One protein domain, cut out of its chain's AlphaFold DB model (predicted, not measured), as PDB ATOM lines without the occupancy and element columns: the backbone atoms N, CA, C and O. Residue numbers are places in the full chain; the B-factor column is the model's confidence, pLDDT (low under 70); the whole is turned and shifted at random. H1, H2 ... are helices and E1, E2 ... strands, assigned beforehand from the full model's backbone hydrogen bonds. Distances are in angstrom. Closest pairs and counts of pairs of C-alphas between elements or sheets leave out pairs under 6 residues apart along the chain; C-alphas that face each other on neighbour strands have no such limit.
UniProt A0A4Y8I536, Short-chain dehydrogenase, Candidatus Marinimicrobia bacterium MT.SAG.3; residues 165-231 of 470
ATOM      1  N   ILE A 165     154.586 186.903 178.998       96.69
ATOM      2  CA  ILE A 165     153.299 186.731 178.314       96.69
ATOM      3  C   ILE A 165     153.459 185.512 177.415       96.69
ATOM      4  O   ILE A 165     154.408 185.454 176.631       96.69
ATOM      5  N   GLY A 166     152.545 184.557 177.528       96.50
ATOM      6  CA  GLY A 166     152.643 183.288 176.820       96.50
ATOM      7  C   GLY A 166     151.285 182.697 176.479       96.50
ATOM      8  O   GLY A 166     150.237 183.230 176.838       96.50
ATOM      9  N   GLU A 167     151.322 181.572 175.779       97.31
ATOM     10  CA  GLU A 167     150.159 180.755 175.443       97.31
ATOM     11  C   GLU A 167     150.453 179.307 175.841       97.31
ATOM     12  O   GLU A 167     151.557 178.804 175.609       97.31
ATOM     13  N   GLY A 168     149.491 178.643 176.480       96.25
ATOM     14  CA  GLY A 168     149.598 177.232 176.848       96.25
ATOM     15  C   GLY A 168     148.858 176.893 178.137       96.25
ATOM     16  O   GLY A 168     147.919 177.583 178.533       96.25
ATOM     17  N   LYS A 169     149.285 175.810 178.795       95.88
ATOM     18  CA  LYS A 169     148.640 175.272 180.002       95.88
ATOM     19  C   LYS A 169     148.673 176.257 181.164       95.88
ATOM     20  O   LYS A 169     149.736 176.712 181.586       95.88
ATOM     21  N   ILE A 170     147.500 176.516 181.734       95.25
ATOM     22  CA  ILE A 170     147.333 177.441 182.847       95.25
ATOM     23  C   ILE A 170     147.755 176.771 184.147       95.25
ATOM     24  O   ILE A 170     147.217 175.740 184.569       95.25
ATOM     25  N   ARG A 171     148.747 177.381 184.791       91.31
ATOM     26  CA  ARG A 171     149.331 176.907 186.037       91.31
ATOM     27  C   ARG A 171     148.531 177.409 187.238       91.31
ATOM     28  O   ARG A 171     148.240 178.597 187.353       91.31
ATOM     29  N   ARG A 172     148.252 176.512 188.182       86.06
ATOM     30  CA  ARG A 172     147.667 176.816 189.492       86.06
ATOM     31  C   ARG A 172     148.510 176.145 190.575       86.06
ATOM     32  O   ARG A 172     148.381 174.954 190.841       86.06
ATOM     33  N   GLY A 173     149.386 176.921 191.212       83.12
ATOM     34  CA  GLY A 173     150.362 176.391 192.164       83.12
ATOM     35  C   GLY A 173     151.479 175.617 191.458       83.12
ATOM     36  O   GLY A 173     152.172 176.165 190.601       83.12
ATOM     37  N   VAL A 174     151.692 174.354 191.828       83.44
ATOM     38  CA  VAL A 174     152.697 173.484 191.184       83.44
ATOM     39  C   VAL A 174     152.155 172.725 189.974       83.44
ATOM     40  O   VAL A 174     152.950 172.308 189.139       83.44
ATOM     41  N   ASP A 175     150.831 172.625 189.848       90.38
ATOM     42  CA  ASP A 175     150.155 171.823 188.830       90.38
ATOM     43  C   ASP A 175     149.460 172.688 187.769       90.38
ATOM     44  O   ASP A 175     149.305 173.905 187.911       90.38
ATOM     45  N   PHE A 176     149.014 172.037 186.694       93.50
ATOM     46  CA  PHE A 176     148.161 172.635 185.669       93.50
ATOM     47  C   PHE A 176     146.683 172.372 185.959       93.50
ATOM     48  O   PHE A 176     146.319 171.321 186.493       93.50
ATOM     49  N   ILE A 177     145.824 173.318 185.579       93.81
ATOM     50  CA  ILE A 177     144.375 173.176 185.735       93.81
ATOM     51  C   ILE A 177     143.883 172.102 184.764       93.81
ATOM     52  O   ILE A 177     144.004 172.258 183.553       93.81
ATOM     53  N   LYS A 178     143.330 171.014 185.299       94.88
ATOM     54  CA  LYS A 178     142.682 169.956 184.516       94.88
ATOM     55  C   LYS A 178     141.264 170.356 184.125       94.88
ATOM     56  O   LYS A 178     140.596 171.048 184.899       94.88
ATOM     57  N   LEU A 179     140.803 169.888 182.970       94.69
ATOM     58  CA  LEU A 179     139.423 170.091 182.544       94.69
ATOM     59  C   LEU A 179     138.518 168.947 183.007       94.69
ATOM     60  O   LEU A 179     138.884 167.772 183.021       94.69
ATOM     61  N   PHE A 180     137.308 169.329 183.393       92.44
ATOM     62  CA  PHE A 180     136.230 168.424 183.751       92.44
ATOM     63  C   PHE A 180     135.013 168.829 182.938       92.44
ATOM     64  O   PHE A 180     134.762 170.023 182.766       92.44
ATOM     65  N   ASP A 181     134.263 167.839 182.476       89.44
ATOM     66  CA  ASP A 181     133.000 168.050 181.787       89.44
ATOM     67  C   ASP A 181     131.845 167.475 182.606       89.44
ATOM     68  O   ASP A 181     131.998 166.511 183.366       89.44
ATOM     69  N   SER A 182     130.683 168.091 182.467       86.69
ATOM     70  CA  SER A 182     129.429 167.623 183.038       86.69
ATOM     71  C   SER A 182     128.375 167.754 181.956       86.69
ATOM     72  O   SER A 182     128.173 168.836 181.410       86.69
ATOM     73  N   ASP A 183     127.717 166.639 181.649       83.19
ATOM     74  CA  ASP A 183     126.657 166.603 180.650       83.19
ATOM     75  C   ASP A 183     125.561 167.631 181.004       83.19
ATOM     76  O   ASP A 183     124.960 167.519 182.079       83.19
ATOM     77  N   PRO A 184     125.271 168.616 180.131       82.81
ATOM     78  CA  PRO A 184     124.255 169.635 180.385       82.81
ATOM     79  C   PRO A 184     122.857 169.070 180.665       82.81
ATOM     80  O   PRO A 184     122.070 169.718 181.354       82.81
ATOM     81  N   GLU A 185     122.547 167.863 180.180       82.38
ATOM     82  CA  GLU A 185     121.277 167.176 180.459       82.38
ATOM     83  C   GLU A 185     121.262 166.508 181.847       82.38
ATOM     84  O   GLU A 185     120.204 166.258 182.435       82.38
ATOM     85  N   SER A 186     122.439 166.269 182.430       74.19
ATOM     86  CA  SER A 186     122.635 165.711 183.769       74.19
ATOM     87  C   SER A 186     122.526 166.792 184.856       74.19
ATOM     88  O   SER A 186     123.415 166.970 185.689       74.19
ATOM     89  N   VAL A 187     121.402 167.515 184.865       70.88
ATOM     90  CA  VAL A 187     121.165 168.669 185.745       70.88
ATOM     91  C   VAL A 187     121.025 168.245 187.210       70.88
ATOM     92  O   VAL A 187     120.068 167.564 187.592       70.88
ATOM     93  N   ALA A 188     121.931 168.724 188.065       73.69
ATOM     94  CA  ALA A 188     121.753 168.655 189.513       73.69
ATOM     95  C   ALA A 188     120.610 169.594 189.938       73.69
ATOM     96  O   ALA A 188     120.627 170.789 189.635       73.69
ATOM     97  N   LYS A 189     119.599 169.069 190.640       71.69
ATOM     98  CA  LYS A 189     118.478 169.879 191.134       71.69
ATOM     99  C   LYS A 189     118.785 170.391 192.535       71.69
ATOM    100  O   LYS A 189     119.184 169.629 193.410       71.69
ATOM    101  N   ILE A 190     118.551 171.681 192.759       72.62
ATOM    102  CA  ILE A 190     118.597 172.264 194.103       72.62
ATOM    103  C   ILE A 190     117.350 171.777 194.851       72.62
ATOM    104  O   ILE A 190     116.257 172.309 194.670       72.62
ATOM    105  N   ASP A 191     117.508 170.726 195.650       68.00
ATOM    106  CA  ASP A 191     116.497 170.223 196.584       68.00
ATOM    107  C   ASP A 191     116.857 170.720 197.989       68.00
ATOM    108  O   ASP A 191     117.977 170.522 198.451       68.00
ATOM    109  N   SER A 192     115.921 171.360 198.690       64.50
ATOM    110  CA  SER A 192     116.145 171.869 200.049       64.50
ATOM    111  C   SER A 192     116.437 170.769 201.080       64.50
ATOM    112  O   SER A 192     116.876 171.080 202.186       64.50
ATOM    113  N   SER A 193     116.206 169.500 200.735       68.00
ATOM    114  CA  SER A 193     116.428 168.336 201.597       68.00
ATOM    115  C   SER A 193     117.735 167.578 201.334       68.00
ATOM    116  O   SER A 193     118.090 166.703 202.124       68.00
ATOM    117  N   LYS A 194     118.464 167.892 200.254       59.34
ATOM    118  CA  LYS A 194     119.699 167.193 199.872       59.34
ATOM    119  C   LYS A 194     120.773 168.162 199.395       59.34
ATOM    120  O   LYS A 194     120.503 169.123 198.686       59.34
ATOM    121  N   SER A 195     122.021 167.860 199.727       61.34
ATOM    122  CA  SER A 195     123.169 168.641 199.275       61.34
ATOM    123  C   SER A 195     123.328 168.565 197.751       61.34
ATOM    124  O   SER A 195     123.327 167.474 197.181       61.34
ATOM    125  N   ILE A 196     123.516 169.709 197.078       66.88
ATOM    126  CA  ILE A 196     123.844 169.741 195.639       66.88
ATOM    127  C   ILE A 196     125.186 169.050 195.344       66.88
ATOM    128  O   ILE A 196     125.373 168.487 194.267       66.88
ATOM    129  N   PHE A 197     126.089 169.018 196.331       62.72
ATOM    130  CA  PHE A 197     127.401 168.381 196.226       62.72
ATOM    131  C   PHE A 197     127.323 166.853 196.078       62.72
ATOM    132  O   PHE A 197     128.280 166.237 195.622       62.72
ATOM    133  N   GLU A 198     126.186 166.240 196.416       59.84
ATOM    134  CA  GLU A 198     125.966 164.791 196.307       59.84
ATOM    135  C   GLU A 198     125.251 164.385 195.003       59.84
ATOM    136  O   GLU A 198     125.037 163.198 194.760       59.84
ATOM    137  N   GLN A 199     124.848 165.351 194.166       60.25
ATOM    138  CA  GLN A 199     123.929 165.116 193.040       60.25
ATOM    139  C   GLN A 199     124.530 165.360 191.650       60.25
ATOM    140  O   GLN A 199     123.907 164.995 190.653       60.25
ATOM    141  N   GLY A 200     125.717 165.963 191.557       64.62
ATOM    142  CA  GLY A 200     126.371 166.257 190.280       64.62
ATOM    143  C   GLY A 200     127.157 165.068 189.725       64.62
ATOM    144  O   GLY A 200     127.960 164.468 190.439       64.62
ATOM    145  N   LYS A 201     126.969 164.753 188.438       75.50
ATOM    146  CA  LYS A 201     127.854 163.848 187.689       75.50
ATOM    147  C   LYS A 201     128.812 164.673 186.839       75.50
ATOM    148  O   LYS A 201     128.376 165.515 186.061       75.50
ATOM    149  N   TRP A 202     130.103 164.410 186.971       85.56
ATOM    150  CA  TRP A 202     131.152 165.024 186.166       85.56
ATOM    151  C   TRP A 202     132.193 163.969 185.800       85.56
ATOM    152  O   TRP A 202     132.339 162.953 186.485       85.56
ATOM    153  N   THR A 203     132.909 164.205 184.709       87.88
ATOM    154  CA  THR A 203     133.988 163.348 184.220       87.88
ATOM    155  C   THR A 203     135.233 164.184 183.985       87.88
ATOM    156  O   THR A 203     135.173 165.220 183.329       87.88
ATOM    157  N   GLU A 204     136.369 163.734 184.517       90.19
ATOM    158  CA  GLU A 204     137.672 164.302 184.166       90.19
ATOM    159  C   GLU A 204     137.956 164.034 182.685       90.19
ATOM    160  O   GLU A 204     137.911 162.881 182.240       90.19
ATOM    161  N   LEU A 205     138.254 165.091 181.930       90.56
ATOM    162  CA  LEU A 205     138.700 164.978 180.548       90.56
ATOM    163  C   LEU A 205     140.180 164.583 180.571       90.56
ATOM    164  O   LEU A 205     141.057 165.376 180.916       90.56
ATOM    165  N   LYS A 206     140.455 163.301 180.307       88.06
ATOM    166  CA  LYS A 206     141.807 162.739 180.436       88.06
ATOM    167  C   LYS A 206     142.784 163.448 179.507       88.06
ATOM    168  O   LYS A 206     142.510 163.598 178.325       88.06
ATOM    169  N   ASP A 207     143.939 163.806 180.062       86.44
ATOM    170  CA  ASP A 207     145.030 164.501 179.371       86.44
ATOM    171  C   ASP A 207     144.666 165.898 178.823       86.44
ATOM    172  O   ASP A 207     145.482 166.521 178.141       86.44
ATOM    173  N   GLU A 208     143.497 166.436 179.192       94.69
ATOM    174  CA  GLU A 208     143.063 167.785 178.838       94.69
ATOM    175  C   GLU A 208     143.281 168.768 179.993       94.69
ATOM    176  O   GLU A 208     142.899 168.552 181.150       94.69
ATOM    177  N   TYR A 209     143.903 169.892 179.657       95.75
ATOM    178  CA  TYR A 209     144.231 170.964 180.584       95.75
ATOM    179  C   TYR A 209     143.638 172.268 180.070       95.75
ATOM    180  O   TYR A 209     143.463 172.447 178.867       95.75
ATOM    181  N   LEU A 210     143.345 173.192 180.981       95.69
ATOM    182  CA  LEU A 210     142.975 174.542 180.595       95.69
ATOM    183  C   LEU A 210     144.187 175.185 179.918       95.69
ATOM    184  O   LEU A 210     145.215 175.387 180.566       95.69
ATOM    185  N   GLU A 211     144.059 175.497 178.633       96.38
ATOM    186  CA  GLU A 211     145.070 176.192 177.840       96.38
ATOM    187  C   GLU A 211     144.510 177.531 177.358       96.38
ATOM    188  O   GLU A 211     143.357 177.612 176.936       96.38
ATOM    189  N   SER A 212     145.297 178.599 177.477       97.31
ATOM    190  CA  SER A 212     144.925 179.933 176.997       97.31
ATOM    191  C   SER A 212     146.150 180.848 176.924       97.31
ATOM    192  O   SER A 212     147.252 180.472 177.331       97.31
ATOM    193  N   VAL A 213     145.946 182.073 176.438       97.12
ATOM    194  CA  VAL A 213     146.903 183.171 176.596       97.12
ATOM    195  C   VAL A 213     146.895 183.627 178.053       97.12
ATOM    196  O   VAL A 213     145.831 183.826 178.649       97.12
ATOM    197  N   TYR A 214     148.081 183.813 178.620       96.81
ATOM    198  CA  TYR A 214     148.261 184.240 179.999       96.81
ATOM    199  C   TYR A 214     149.358 185.291 180.141       96.81
ATOM    200  O   TYR A 214     150.253 185.427 179.304       96.81
ATOM    201  N   ILE A 215     149.301 185.994 181.267       96.19
ATOM    202  CA  ILE A 215     150.374 186.844 181.768       96.19
ATOM    203  C   ILE A 215     150.850 186.314 183.126       96.19
ATOM    204  O   ILE A 215     150.045 186.063 184.024       96.19
ATOM    205  N   ASP A 216     152.156 186.092 183.263       94.19
ATOM    206  CA  ASP A 216     152.783 185.613 184.501       94.19
ATOM    207  C   ASP A 216     153.044 186.799 185.443       94.19
ATOM    208  O   ASP A 216     153.937 187.619 185.206       94.19
ATOM    209  N   ALA A 217     152.269 186.882 186.528       90.75
ATOM    210  CA  ALA A 217     152.403 187.880 187.591       90.75
ATOM    211  C   ALA A 217     153.266 187.385 188.777       90.75
ATOM    212  O   ALA A 217     153.165 187.891 189.902       90.75
ATOM    213  N   GLY A 218     154.115 186.375 188.559       88.31
ATOM    214  CA  GLY A 218     155.075 185.864 189.534       88.31
ATOM    215  C   GLY A 218     154.410 185.126 190.697       88.31
ATOM    216  O   GLY A 218     153.770 184.096 190.502       88.31
ATOM    217  N   GLU A 219     154.572 185.638 191.927       81.62
ATOM    218  CA  GLU A 219     153.963 185.052 193.144       81.62
ATOM    219  C   GLU A 219     152.435 184.923 193.012       81.62
ATOM    220  O   GLU A 219     151.851 183.983 193.547       81.62
ATOM    221  N   ASN A 220     151.792 185.832 192.271       83.44
ATOM    222  CA  ASN A 220     150.337 185.847 192.109       83.44
ATOM    223  C   ASN A 220     149.823 184.854 191.047       83.44
ATOM    224  O   ASN A 220     148.614 184.669 190.933       83.44
ATOM    225  N   GLY A 221     150.720 184.188 190.312       89.62
ATOM    226  CA  GLY A 221     150.373 183.191 189.302       89.62
ATOM    227  C   GLY A 221     150.015 183.779 187.936       89.62
ATOM    228  O   GLY A 221     150.410 184.893 187.593       89.62
ATOM    229  N   TYR A 222     149.316 182.976 187.131       94.38
ATOM    230  CA  TYR A 222     148.918 183.334 185.771       94.38
ATOM    231  C   TYR A 222     147.556 184.016 185.773       94.38
ATOM    232  O   TYR A 222     146.606 183.481 186.346       94.38
ATOM    233  N   PHE A 223     147.458 185.154 185.089       94.75
ATOM    234  CA  PHE A 223     146.190 185.826 184.818       94.75
ATOM    235  C   PHE A 223     145.813 185.681 183.348       94.75
ATOM    236  O   PHE A 223     146.664 185.742 182.460       94.75
ATOM    237  N   SER A 224     144.521 185.506 183.096       96.31
ATOM    238  CA  SER A 224     143.946 185.665 181.764       96.31
ATOM    239  C   SER A 224     143.964 187.135 181.328       96.31
ATOM    240  O   SER A 224     144.111 188.042 182.152       96.31
ATOM    241  N   LEU A 225     143.750 187.383 180.031       96.75
ATOM    242  CA  LEU A 225     143.612 188.741 179.492       96.75
ATOM    243  C   LEU A 225     142.563 189.561 180.264       96.75
ATOM    244  O   LEU A 225     142.861 190.666 180.699       96.75
ATOM    245  N   GLY A 226     141.373 188.998 180.496       96.69
ATOM    246  CA  GLY A 226     140.289 189.709 181.179       96.69
ATOM    247  C   GLY A 226     140.577 190.000 182.655       96.69
ATOM    248  O   GLY A 226     140.224 191.066 183.155       96.69
ATOM    249  N   GLU A 227     141.253 189.091 183.364       95.44
ATOM    250  CA  GLU A 227     141.683 189.337 184.749       95.44
ATOM    251  C   GLU A 227     142.745 190.436 184.815       95.44
ATOM    252  O   GLU A 227     142.666 191.315 185.677       95.44
ATOM    253  N   PHE A 228     143.707 190.419 183.888       95.62
ATOM    254  CA  PHE A 228     144.743 191.440 183.814       95.62
ATOM    255  C   PHE A 228     144.167 192.812 183.450       95.62
ATOM    256  O   PHE A 228     144.478 193.801 184.114       95.62
ATOM    257  N   GLU A 229     143.267 192.887 182.469       96.56
ATOM    258  CA  GLU A 229     142.532 194.115 182.149       96.56
ATOM    259  C   GLU A 229     141.765 194.627 183.374       96.56
ATOM    260  O   GLU A 229     141.875 195.801 183.733       96.56
ATOM    261  N   ALA A 230     141.042 193.751 184.077       95.38
ATOM    262  CA  ALA A 230     140.234 194.138 185.228       95.38
ATOM    263  C   ALA A 230     141.070 194.664 186.402       95.38
ATOM    264  O   ALA A 230     140.654 195.625 187.049       95.38
ATOM    265  N   ILE A 231     142.216 194.050 186.715       93.69
ATOM    266  CA  ILE A 231     143.060 194.475 187.845       93.69
ATOM    267  C   ILE A 231     143.875 195.736 187.528       93.69
ATOM    268  O   ILE A 231     144.114 196.546 188.426       93.69
TER     269      ILE A 231
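What this domain is: This is residues 165 to 231 of the 470 residues of the protein "Short-chain dehydrogenase" of Candidatus Marinimicrobia bacterium MT.SAG.3 (UniProt A0A4Y8I536). Two small antiparallel strand pairs, E2 with E3 and E1 with E4, are set one after the other, with E3 running on into E4 at a bend. The short helix H1 is beside E4 at one end of the long axis, and a long loop, residues 182 to 202, reaches out to the other end. The printed part has 67 residues, with four named strands and one named helix in the order E1, E2, E3, E4, H1; the class is mixed, helices and strands, and under half of the residues are in named elements. The whole is only just loose, close to extended, with a radius of gyration of the C-alphas of 16.2 A; the outline is elongated, spanning 45 by 28 by 21 A.

How they stand to each other: E3, residues 203 to 209, and E2, residues 178 to 181, are antiparallel neighbours and form a hairpin, their directions at 142 degrees. N 181 and O 203 are 2.9 A apart and N 203 and O 181 are 2.8 A apart, within hydrogen-bond range. E3 runs on into E4, residues 211 to 216, at 58 degrees across a break of one residue; the two meet only through their link. E4 and E1, residues 165 to 169, are antiparallel neighbours at 141 degrees, with N 214 and O 166 at 2.9 A and N 168 and O 212 at 3.0 A. The closest C-alphas of E1 and E3 are those of Lys 169 and Tyr 209, 6.2 A apart. Those of E4 and H1, residues 225 to 231, are of Tyr 214 and Leu 225, 6.5 A apart. H1 is apart from E1, E2 and E3. In H1 every O i to N i+4 pair is within hydrogen-bond range. Residues 215 to 216 of E4 also pair, antiparallel, with residues 222 to 223, and residues 171 to 172 with 175 to 176.

Where its parts are: E3 measures 13.3 A from first to last C-alpha and E4 13.9 A; E1 measures 12.5 A, E2 10.2 A and H1 10.1 A. E1 begins at C-alpha 165, (153.299, 186.731, 178.314). E3 begins at C-alpha 203, (133.988, 163.348, 184.220). H1 ends at C-alpha 231, (143.060, 194.475, 187.845).

The domain as a whole: The two C-alphas farthest apart are those of Ile 165 and Ser 193, 47.3 A. The printed part has no cut. The link from E2 to E3, 21 residues, is long; its C-alphas lie 12 to 28 A from the mean of all C-alphas. The mean pLDDT of the printed part is 86.0, and residues 191 to 200 are under 70.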